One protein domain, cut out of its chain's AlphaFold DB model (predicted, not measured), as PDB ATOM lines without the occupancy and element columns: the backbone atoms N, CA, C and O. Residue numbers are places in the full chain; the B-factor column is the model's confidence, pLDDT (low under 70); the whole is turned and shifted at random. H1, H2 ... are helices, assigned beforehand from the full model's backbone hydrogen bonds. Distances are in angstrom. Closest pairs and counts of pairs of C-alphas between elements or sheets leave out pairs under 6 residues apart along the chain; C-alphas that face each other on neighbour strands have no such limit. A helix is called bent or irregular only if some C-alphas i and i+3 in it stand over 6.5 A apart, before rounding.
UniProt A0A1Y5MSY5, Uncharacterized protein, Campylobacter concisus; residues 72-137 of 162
ATOM      1  N   HIS A  72     -28.148 -11.688  17.427       65.19
ATOM      2  CA  HIS A  72     -28.605 -10.585  18.287       65.19
ATOM      3  C   HIS A  72     -28.022 -10.620  19.716       65.19
ATOM      4  O   HIS A  72     -28.094  -9.628  20.427       65.19
ATOM      5  N   ASP A  73     -27.426 -11.739  20.136       59.75
ATOM      6  CA  ASP A  73     -26.899 -11.939  21.501       59.75
ATOM      7  C   ASP A  73     -25.521 -11.288  21.750       59.75
ATOM      8  O   ASP A  73     -24.960 -11.404  22.840       59.75
ATOM      9  N   ASN A  74     -24.953 -10.610  20.750       58.88
ATOM     10  CA  ASN A  74     -23.609 -10.031  20.822       58.88
ATOM     11  C   ASN A  74     -23.550  -8.627  21.449       58.88
ATOM     12  O   ASN A  74     -22.454  -8.106  21.635       58.88
ATOM     13  N   ASP A  75     -24.692  -8.039  21.820       54.78
ATOM     14  CA  ASP A  75     -24.780  -6.633  22.247       54.78
ATOM     15  C   ASP A  75     -24.386  -6.382  23.722       54.78
ATOM     16  O   ASP A  75     -24.219  -5.234  24.124       54.78
ATOM     17  N   ASN A  76     -24.201  -7.433  24.536       52.41
ATOM     18  CA  ASN A  76     -24.102  -7.313  26.003       52.41
ATOM     19  C   ASN A  76     -22.774  -7.805  26.628       52.41
ATOM     20  O   ASN A  76     -22.682  -7.894  27.853       52.41
ATOM     21  N   GLY A  77     -21.758  -8.151  25.830       58.34
ATOM     22  CA  GLY A  77     -20.473  -8.697  26.309       58.34
ATOM     23  C   GLY A  77     -19.246  -7.945  25.790       58.34
ATOM     24  O   GLY A  77     -19.359  -7.018  24.990       58.34
ATOM     25  N   SER A  78     -18.044  -8.349  26.213       62.75
ATOM     26  CA  SER A  78     -16.818  -7.850  25.572       62.75
ATOM     27  C   SER A  78     -16.756  -8.303  24.102       62.75
ATOM     28  O   SER A  78     -17.220  -9.396  23.771       62.75
ATOM     29  N   ASN A  79     -16.125  -7.520  23.209       74.94
ATOM     30  CA  ASN A  79     -16.006  -7.875  21.778       74.94
ATOM     31  C   ASN A  79     -15.465  -9.302  21.550       74.94
ATOM     32  O   ASN A  79     -15.833  -9.958  20.579       74.94
ATOM     33  N   LYS A  80     -14.605  -9.803  22.445       78.44
ATOM     34  CA  LYS A  80     -14.047 -11.160  22.359       78.44
ATOM     35  C   LYS A  80     -15.076 -12.242  22.690       78.44
ATOM     36  O   LYS A  80     -15.177 -13.216  21.950       78.44
ATOM     37  N   GLU A  81     -15.852 -12.063  23.756       79.62
ATOM     38  CA  GLU A  81     -16.894 -13.018  24.159       79.62
ATOM     39  C   GLU A  81     -18.017 -13.089  23.119       79.62
ATOM     40  O   GLU A  81     -18.507 -14.172  22.811       79.62
ATOM     41  N   ALA A  82     -18.383 -11.951  22.522       81.50
ATOM     42  CA  ALA A  82     -19.346 -11.885  21.424       81.50
ATOM     43  C   ALA A  82     -18.886 -12.706  20.200       81.50
ATOM     44  O   ALA A  82     -19.638 -13.506  19.634       81.50
ATOM     45  N   VAL A  83     -17.613 -12.576  19.816       84.56
ATOM     46  CA  VAL A  83     -17.023 -13.366  18.724       84.56
ATOM     47  C   VAL A  83     -17.002 -14.857  19.064       84.56
ATOM     48  O   VAL A  83     -17.399 -15.680  18.235       84.56
ATOM     49  N   GLU A  84     -16.595 -15.223  20.281       84.81
ATOM     50  CA  GLU A  84     -16.573 -16.616  20.740       84.81
ATOM     51  C   GLU A  84     -17.978 -17.242  20.722       84.81
ATOM     52  O   GLU A  84     -18.178 -18.353  20.217       84.81
ATOM     53  N   ASN A  85     -18.976 -16.500  21.208       84.19
ATOM     54  CA  ASN A  85     -20.377 -16.906  21.190       84.19
ATOM     55  C   ASN A  85     -20.888 -17.103  19.756       84.19
ATOM     56  O   ASN A  85     -21.537 -18.116  19.482       84.19
ATOM     57  N   SER A  86     -20.543 -16.198  18.833       87.81
ATOM     58  CA  SER A  86     -20.903 -16.323  17.416       87.81
ATOM     59  C   SER A  86     -20.284 -17.560  16.764       87.81
ATOM     60  O   SER A  86     -20.997 -18.356  16.145       87.81
ATOM     61  N   LYS A  87     -18.993 -17.826  17.007       87.56
ATOM     62  CA  LYS A  87     -18.327 -19.065  16.564       87.56
ATOM     63  C   LYS A  87     -19.001 -20.311  17.137       87.56
ATOM     64  O   LYS A  87     -19.246 -21.278  16.414       87.56
ATOM     65  N   ARG A  88     -19.354 -20.299  18.424       85.62
ATOM     66  CA  ARG A  88     -20.051 -21.417  19.080       85.62
ATOM     67  C   ARG A  88     -21.418 -21.682  18.452       85.62
ATOM     68  O   ARG A  88     -21.785 -22.843  18.256       85.62
ATOM     69  N   ILE A  89     -22.162 -20.627  18.134       87.12
ATOM     70  CA  ILE A  89     -23.461 -20.726  17.465       87.12
ATOM     71  C   ILE A  89     -23.294 -21.280  16.048       87.12
ATOM     72  O   ILE A  89     -23.990 -22.237  15.709       87.12
ATOM     73  N   LEU A  90     -22.324 -20.783  15.273       87.56
ATOM     74  CA  LEU A  90     -22.001 -21.311  13.943       87.56
ATOM     75  C   LEU A  90     -21.725 -22.819  13.991       87.56
ATOM     76  O   LEU A  90     -22.345 -23.594  13.267       87.56
ATOM     77  N   LEU A  91     -20.858 -23.271  14.899       85.38
ATOM     78  CA  LEU A  91     -20.556 -24.697  15.057       85.38
ATOM     79  C   LEU A  91     -21.796 -25.509  15.458       85.38
ATOM     80  O   LEU A  91     -21.992 -26.630  14.984       85.38
ATOM     81  N   ARG A  92     -22.669 -24.959  16.309       85.12
ATOM     82  CA  ARG A  92     -23.938 -25.609  16.667       85.12
ATOM     83  C   ARG A  92     -24.878 -25.721  15.465       85.12
ATOM     84  O   ARG A  92     -25.517 -26.759  15.331       85.12
ATOM     85  N   MET A  93     -24.946 -24.712  14.597       85.31
ATOM     86  CA  MET A  93     -25.713 -24.767  13.346       85.31
ATOM     87  C   MET A  93     -25.142 -25.824  12.395       85.31
ATOM     88  O   MET A  93     -25.874 -26.651  11.865       85.31
ATOM     89  N   LEU A  94     -23.818 -25.875  12.243       83.81
ATOM     90  CA  LEU A  94     -23.155 -26.864  11.392       83.81
ATOM     91  C   LEU A  94     -23.431 -28.311  11.836       83.81
ATOM     92  O   LEU A  94     -23.581 -29.193  10.990       83.81
ATOM     93  N   LYS A  95     -23.577 -28.561  13.145       79.06
ATOM     94  CA  LYS A  95     -23.981 -29.876  13.678       79.06
ATOM     95  C   LYS A  95     -25.375 -30.326  13.258       79.06
ATOM     96  O   LYS A  95     -25.612 -31.529  13.178       79.06
ATOM     97  N   THR A  96     -26.321 -29.403  13.082       82.25
ATOM     98  CA  THR A  96     -27.722 -29.758  12.797       82.25
ATOM     99  C   THR A  96     -27.956 -30.076  11.320       82.25
ATOM    100  O   THR A  96     -29.030 -30.560  10.956       82.25
ATOM    101  N   LEU A  97     -26.949 -29.876  10.463       83.44
ATOM    102  CA  LEU A  97     -26.996 -30.241   9.052       83.44
ATOM    103  C   LEU A  97     -27.053 -31.773   8.889       83.44
ATOM    104  O   LEU A  97     -26.101 -32.495   9.188       83.44
ATOM    105  N   LYS A  98     -28.185 -32.283   8.376       68.88
ATOM    106  CA  LYS A  98     -28.509 -33.726   8.302       68.88
ATOM    107  C   LYS A  98     -27.452 -34.585   7.583       68.88
ATOM    108  O   LYS A  98     -27.159 -35.698   8.028       68.88
ATOM    109  N   ASN A  99     -26.863 -34.066   6.505       70.19
ATOM    110  CA  ASN A  99     -25.970 -34.802   5.598       70.19
ATOM    111  C   ASN A  99     -24.561 -34.198   5.525       70.19
ATOM    112  O   ASN A  99     -23.947 -34.205   4.464       70.19
ATOM    113  N   HIS A 100     -24.046 -33.654   6.628       68.31
ATOM    114  CA  HIS A 100     -22.736 -33.002   6.625       68.31
ATOM    115  C   HIS A 100     -21.703 -33.763   7.479       68.31
ATOM    116  O   HIS A 100     -22.084 -34.320   8.512       68.31
ATOM    117  N   PRO A 101     -20.395 -33.753   7.137       66.00
ATOM    118  CA  PRO A 101     -19.308 -34.296   7.974       66.00
ATOM    119  C   PRO A 101     -19.167 -33.670   9.378       66.00
ATOM    120  O   PRO A 101     -18.287 -34.054  10.142       66.00
ATOM    121  N   PHE A 102     -20.035 -32.734   9.769       65.88
ATOM    122  CA  PHE A 102     -19.968 -32.016  11.044       65.88
ATOM    123  C   PHE A 102     -20.747 -32.683  12.194       65.88
ATOM    124  O   PHE A 102     -21.011 -32.051  13.212       65.88
ATOM    125  N   LYS A 103     -21.108 -33.968  12.093       63.84
ATOM    126  CA  LYS A 103     -21.910 -34.654  13.131       63.84
ATOM    127  C   LYS A 103     -21.194 -34.771  14.486       63.84
ATOM    128  O   LYS A 103     -21.848 -34.759  15.524       63.84
ATOM    129  N   ASN A 104     -19.860 -34.806  14.484       62.50
ATOM    130  CA  ASN A 104     -19.027 -35.063  15.663       62.50
ATOM    131  C   ASN A 104     -18.258 -33.827  16.177       62.50
ATOM    132  O   ASN A 104     -17.152 -33.974  16.695       62.50
ATOM    133  N   ILE A 105     -18.786 -32.597  16.063       64.00
ATOM    134  CA  ILE A 105     -18.066 -31.438  16.636       64.00
ATOM    135  C   ILE A 105     -18.049 -31.554  18.169       64.00
ATOM    136  O   ILE A 105     -19.086 -31.442  18.830       64.00
ATOM    137  N   ASN A 106     -16.881 -31.742  18.775       60.91
ATOM    138  CA  ASN A 106     -16.762 -31.746  20.228       60.91
ATOM    139  C   ASN A 106     -16.690 -30.297  20.752       60.91
ATOM    140  O   ASN A 106     -15.620 -29.769  21.026       60.91
ATOM    141  N   ILE A 107     -17.853 -29.635  20.849       58.50
ATOM    142  CA  ILE A 107     -18.010 -28.233  21.311       58.50
ATOM    143  C   ILE A 107     -17.554 -28.052  22.777       58.50
ATOM    144  O   ILE A 107     -17.353 -26.928  23.225       58.50
ATOM    145  N   ALA A 108     -17.356 -29.141  23.529       50.06
ATOM    146  CA  ALA A 108     -16.994 -29.101  24.946       50.06
ATOM    147  C   ALA A 108     -15.583 -28.550  25.224       50.06
ATOM    148  O   ALA A 108     -15.283 -28.210  26.367       50.06
ATOM    149  N   ASN A 109     -14.715 -28.429  24.212       59.34
ATOM    150  CA  ASN A 109     -13.391 -27.845  24.403       59.34
ATOM    151  C   ASN A 109     -13.433 -26.324  24.186       59.34
ATOM    152  O   ASN A 109     -13.046 -25.823  23.134       59.34
ATOM    153  N   LEU A 110     -13.909 -25.586  25.195       53.88
ATOM    154  CA  LEU A 110     -14.021 -24.115  25.192       53.88
ATOM    155  C   LEU A 110     -12.704 -23.411  24.805       53.88
ATOM    156  O   LEU A 110     -12.720 -22.360  24.177       53.88
ATOM    157  N   LYS A 111     -11.544 -24.032  25.071       58.91
ATOM    158  CA  LYS A 111     -10.229 -23.509  24.658       58.91
ATOM    159  C   LYS A 111     -10.048 -23.427  23.136       58.91
ATOM    160  O   LYS A 111      -9.280 -22.592  22.669       58.91
ATOM    161  N   SER A 112     -10.744 -24.265  22.369       60.38
ATOM    162  CA  SER A 112     -10.673 -24.296  20.905       60.38
ATOM    163  C   SER A 112     -11.427 -23.144  20.238       60.38
ATOM    164  O   SER A 112     -11.142 -22.841  19.087       60.38
ATOM    165  N   LEU A 113     -12.361 -22.480  20.932       65.94
ATOM    166  CA  LEU A 113     -13.149 -21.380  20.355       65.94
ATOM    167  C   LEU A 113     -12.339 -20.084  20.182       65.94
ATOM    168  O   LEU A 113     -12.710 -19.233  19.377       65.94
ATOM    169  N   ASN A 114     -11.195 -19.981  20.866       72.44
ATOM    170  CA  ASN A 114     -10.218 -18.907  20.673       72.44
ATOM    171  C   ASN A 114      -9.363 -19.077  19.408       72.44
ATOM    172  O   ASN A 114      -8.607 -18.172  19.058       72.44
ATOM    173  N   LEU A 115      -9.449 -20.225  18.728       81.75
ATOM    174  CA  LEU A 115      -8.708 -20.463  17.497       81.75
ATOM    175  C   LEU A 115      -9.419 -19.822  16.289       81.75
ATOM    176  O   LEU A 115     -10.645 -19.626  16.299       81.75
ATOM    177  N   PRO A 116      -8.672 -19.515  15.216       86.31
ATOM    178  CA  PRO A 116      -9.264 -19.246  13.916       86.31
ATOM    179  C   PRO A 116     -10.192 -20.392  13.479       86.31
ATOM    180  O   PRO A 116      -9.924 -21.560  13.761       86.31
ATOM    181  N   LEU A 117     -11.280 -20.081  12.773       85.94
ATOM    182  CA  LEU A 117     -12.266 -21.068  12.315       85.94
ATOM    183  C   LEU A 117     -11.619 -22.197  11.496       85.94
ATOM    184  O   LEU A 117     -12.034 -23.350  11.602       85.94
ATOM    185  N   LEU A 118     -10.575 -21.884  10.721       87.12
ATOM    186  CA  LEU A 118      -9.876 -22.864   9.892       87.12
ATOM    187  C   LEU A 118      -9.196 -23.925  10.761       87.12
ATOM    188  O   LEU A 118      -9.322 -25.114  10.488       87.12
ATOM    189  N   GLU A 119      -8.554 -23.508  11.851       86.12
ATOM    190  CA  GLU A 119      -7.894 -24.410  12.799       86.12
ATOM    191  C   GLU A 119      -8.893 -25.310  13.523       86.12
ATOM    192  O   GLU A 119      -8.616 -26.484  13.788       86.12
ATOM    193  N   ILE A 120     -10.091 -24.789  13.799       83.69
ATOM    194  CA  ILE A 120     -11.193 -25.583  14.346       83.69
ATOM    195  C   ILE A 120     -11.582 -26.674  13.339       83.69
ATOM    196  O   ILE A 120     -11.671 -27.845  13.714       83.69
ATOM    197  N   PHE A 121     -11.756 -26.328  12.060       82.62
ATOM    198  CA  PHE A 121     -12.098 -27.300  11.018       82.62
ATOM    199  C   PHE A 121     -10.993 -28.332  10.774       82.62
ATOM    200  O   PHE A 121     -11.298 -29.521  10.660       82.62
ATOM    201  N   ILE A 122      -9.725 -27.916  10.762       86.69
ATOM    202  CA  ILE A 122      -8.574 -28.823  10.651       86.69
ATOM    203  C   ILE A 122      -8.554 -29.787  11.840       86.69
ATOM    204  O   ILE A 122      -8.479 -31.000  11.650       86.69
ATOM    205  N   SER A 123      -8.700 -29.277  13.065       84.00
ATOM    206  CA  SER A 123      -8.727 -30.102  14.279       84.00
ATOM    207  C   SER A 123      -9.863 -31.126  14.253       84.00
ATOM    208  O   SER A 123      -9.674 -32.288  14.617       84.00
ATOM    209  N   MET A 124     -11.046 -30.717  13.785       79.69
ATOM    210  CA  MET A 124     -12.187 -31.614  13.613       79.69
ATOM    211  C   MET A 124     -11.904 -32.706  12.579       79.69
ATOM    212  O   MET A 124     -12.156 -33.881  12.848       79.69
ATOM    213  N   PHE A 125     -11.356 -32.332  11.422       83.94
ATOM    214  CA  PHE A 125     -10.991 -33.270  10.365       83.94
ATOM    215  C   PHE A 125      -9.969 -34.298  10.858       83.94
ATOM    216  O   PHE A 125     -10.192 -35.501  10.727       83.94
ATOM    217  N   LEU A 126      -8.891 -33.843  11.503       86.12
ATOM    218  CA  LEU A 126      -7.864 -34.720  12.070       86.12
ATOM    219  C   LEU A 126      -8.433 -35.662  13.136       86.12
ATOM    220  O   LEU A 126      -8.029 -36.824  13.211       86.12
ATOM    221  N   GLY A 127      -9.403 -35.199  13.929       83.12
ATOM    222  CA  GLY A 127     -10.126 -36.036  14.886       83.12
ATOM    223  C   GLY A 127     -10.856 -37.206  14.220       83.12
ATOM    224  O   GLY A 127     -10.756 -38.341  14.690       83.12
ATOM    225  N   GLU A 128     -11.548 -36.963  13.106       82.62
ATOM    226  CA  GLU A 128     -12.241 -38.017  12.353       82.62
ATOM    227  C   GLU A 128     -11.265 -38.927  11.591       82.62
ATOM    228  O   GLU A 128     -11.420 -40.148  11.621       82.62
ATOM    229  N   VAL A 129     -10.204 -38.374  10.993       87.25
ATOM    230  CA  VAL A 129      -9.141 -39.165  10.346       87.25
ATOM    231  C   VAL A 129      -8.457 -40.091  11.352       87.25
ATOM    232  O   VAL A 129      -8.242 -41.264  11.059       87.25
ATOM    233  N   SER A 130      -8.175 -39.616  12.568       88.31
ATOM    234  CA  SER A 130      -7.593 -40.446  13.626       88.31
ATOM    235  C   SER A 130      -8.500 -41.624  13.997       88.31
ATOM    236  O   SER A 130      -8.012 -42.742  14.178       88.31
ATOM    237  N   LYS A 131      -9.822 -41.409  14.072       85.56
ATOM    238  CA  LYS A 131     -10.794 -42.495  14.293       85.56
ATOM    239  C   LYS A 131     -10.783 -43.490  13.134       85.56
ATOM    240  O   LYS A 131     -10.742 -44.692  13.382       85.56
ATOM    241  N   LEU A 132     -10.770 -43.001  11.893       87.25
ATOM    242  CA  LEU A 132     -10.742 -43.842  10.695       87.25
ATOM    243  C   LEU A 132      -9.480 -44.717  10.645       87.25
ATOM    244  O   LEU A 132      -9.581 -45.924  10.452       87.25
ATOM    245  N   ILE A 133      -8.303 -44.135  10.896       89.75
ATOM    246  CA  ILE A 133      -7.027 -44.866  10.916       89.75
ATOM    247  C   ILE A 133      -7.039 -45.971  11.982       89.75
ATOM    248  O   ILE A 133      -6.542 -47.063  11.725       89.75
ATOM    249  N   LYS A 134      -7.640 -45.723  13.157       89.88
ATOM    250  CA  LYS A 134      -7.753 -46.724  14.235       89.88
ATOM    251  C   LYS A 134      -8.666 -47.903  13.886       89.88
ATOM    252  O   LYS A 134      -8.440 -48.995  14.392       89.88
ATOM    253  N   ILE A 135      -9.693 -47.681  13.063       89.75
ATOM    254  CA  ILE A 135     -10.603 -48.739  12.589       89.75
ATOM    255  C   ILE A 135      -9.972 -49.511  11.415       89.75
ATOM    256  O   ILE A 135     -10.229 -50.700  11.250       89.75
ATOM    257  N   GLY A 136      -9.113 -48.846  10.639       85.62
ATOM    258  CA  GLY A 136      -8.430 -49.389   9.471       85.62
ATOM    259  C   GLY A 136      -8.891 -48.706   8.185       85.62
ATOM    260  O   GLY A 136     -10.075 -48.430   7.988       85.62
ATOM    261  N   ILE A 137      -7.944 -48.428   7.286       84.56
ATOM    262  CA  ILE A 137      -8.248 -47.887   5.957       84.56
ATOM    263  C   ILE A 137      -8.686 -49.049   5.068       84.56
ATOM    264  O   ILE A 137      -8.006 -50.075   5.003       84.56
TER     265      ILE A 137
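AT A GLANCE: This is residues 72 to 137 of the 162 residues of an uncharacterized protein of Campylobacter concisus (UniProt A0A1Y5MSY5). Two long helices, H2 and H4, make a loose, lopsided frame: H4 begins beside the middle of H2 and runs on the same way, spreading from it at 40 degrees, while the long link of residues 97 to 109 folds back through the open angle between them. The short helix H1 is tucked against the first part of H2, the short helix H3 packs on H2 near where H4 begins, and residues 130 to 136 stick out at the far end. The printed part has 66 residues with four named helices, in the order H1, H2, H3, H4, and no named strand; its class is all helix. It is loose, with a radius of gyration of the C-alphas of 13.8 A, and only just elongated, with spans of 48 by 24 by 18 A.

IN THESE COORDINATES: H1 holds residues 72 to 76 and begins at C-alpha 72, at (-28.605, -10.585, 18.287). It is irregular: C-alphas 73 and 76 are 7.0 A apart. H2 holds residues 79 to 96 and is 26.4 A long from first to last C-alpha; C-alpha 96 is at (-27.722, -29.758, 12.797). H3 holds residues 110 to 114 and is neither bent nor irregular, but only just: C-alphas 111 and 114 are 6.1 A apart. H4, the longest helix, holds residues 117 to 135, measures 27.7 A and ends at C-alpha 135, at (-10.603, -48.739, 12.589).

HOW THE PARTS SIT: H1 and H2 touch, H2 with residues 82 to 86 alone; the closest C-alphas, of Asn 74 and Ala 82, are 4.7 A apart. H2 and H3 touch, H2 with residues 84 to 88 alone; the closest C-alphas, of Glu 84 and Leu 113, are 5.9 A apart. H2 and H4 are close but not clearly touching: their closest C-alphas, of Lys 87 and Leu 117, are 7.7 A apart. Their lines stand at a steep tilt of 40 degrees, and they run the same way. H3 and H4 are close but not clearly touching, with the C-alphas of Ser 112 and Ile 120 closest at 6.7 A. H1 is apart from H3 and from H4. In H4 every O i to N i+4 pair is within hydrogen-bond range, in H2 13 of 14, in H1 0 of 1 with 0 of 2 O i to N i+3 pairs, and in H3 0 of 1 with 1 of 2 O i to N i+3 pairs.

THE WHOLE: The C-alphas farthest apart, of Asn 76 and Ile 137, are 48.0 A from each other. The printed part has no cut. The link from H2 to H3, 13 residues, is long; those from H1 to H2 and from H3 to H4 are tight. Residues 130 to 136, of which 130 to 135 belong to H4, stand free. The mean pLDDT of the printed part is 76.3, and residues 72 to 78, 98 and 100 to 113 are under 70.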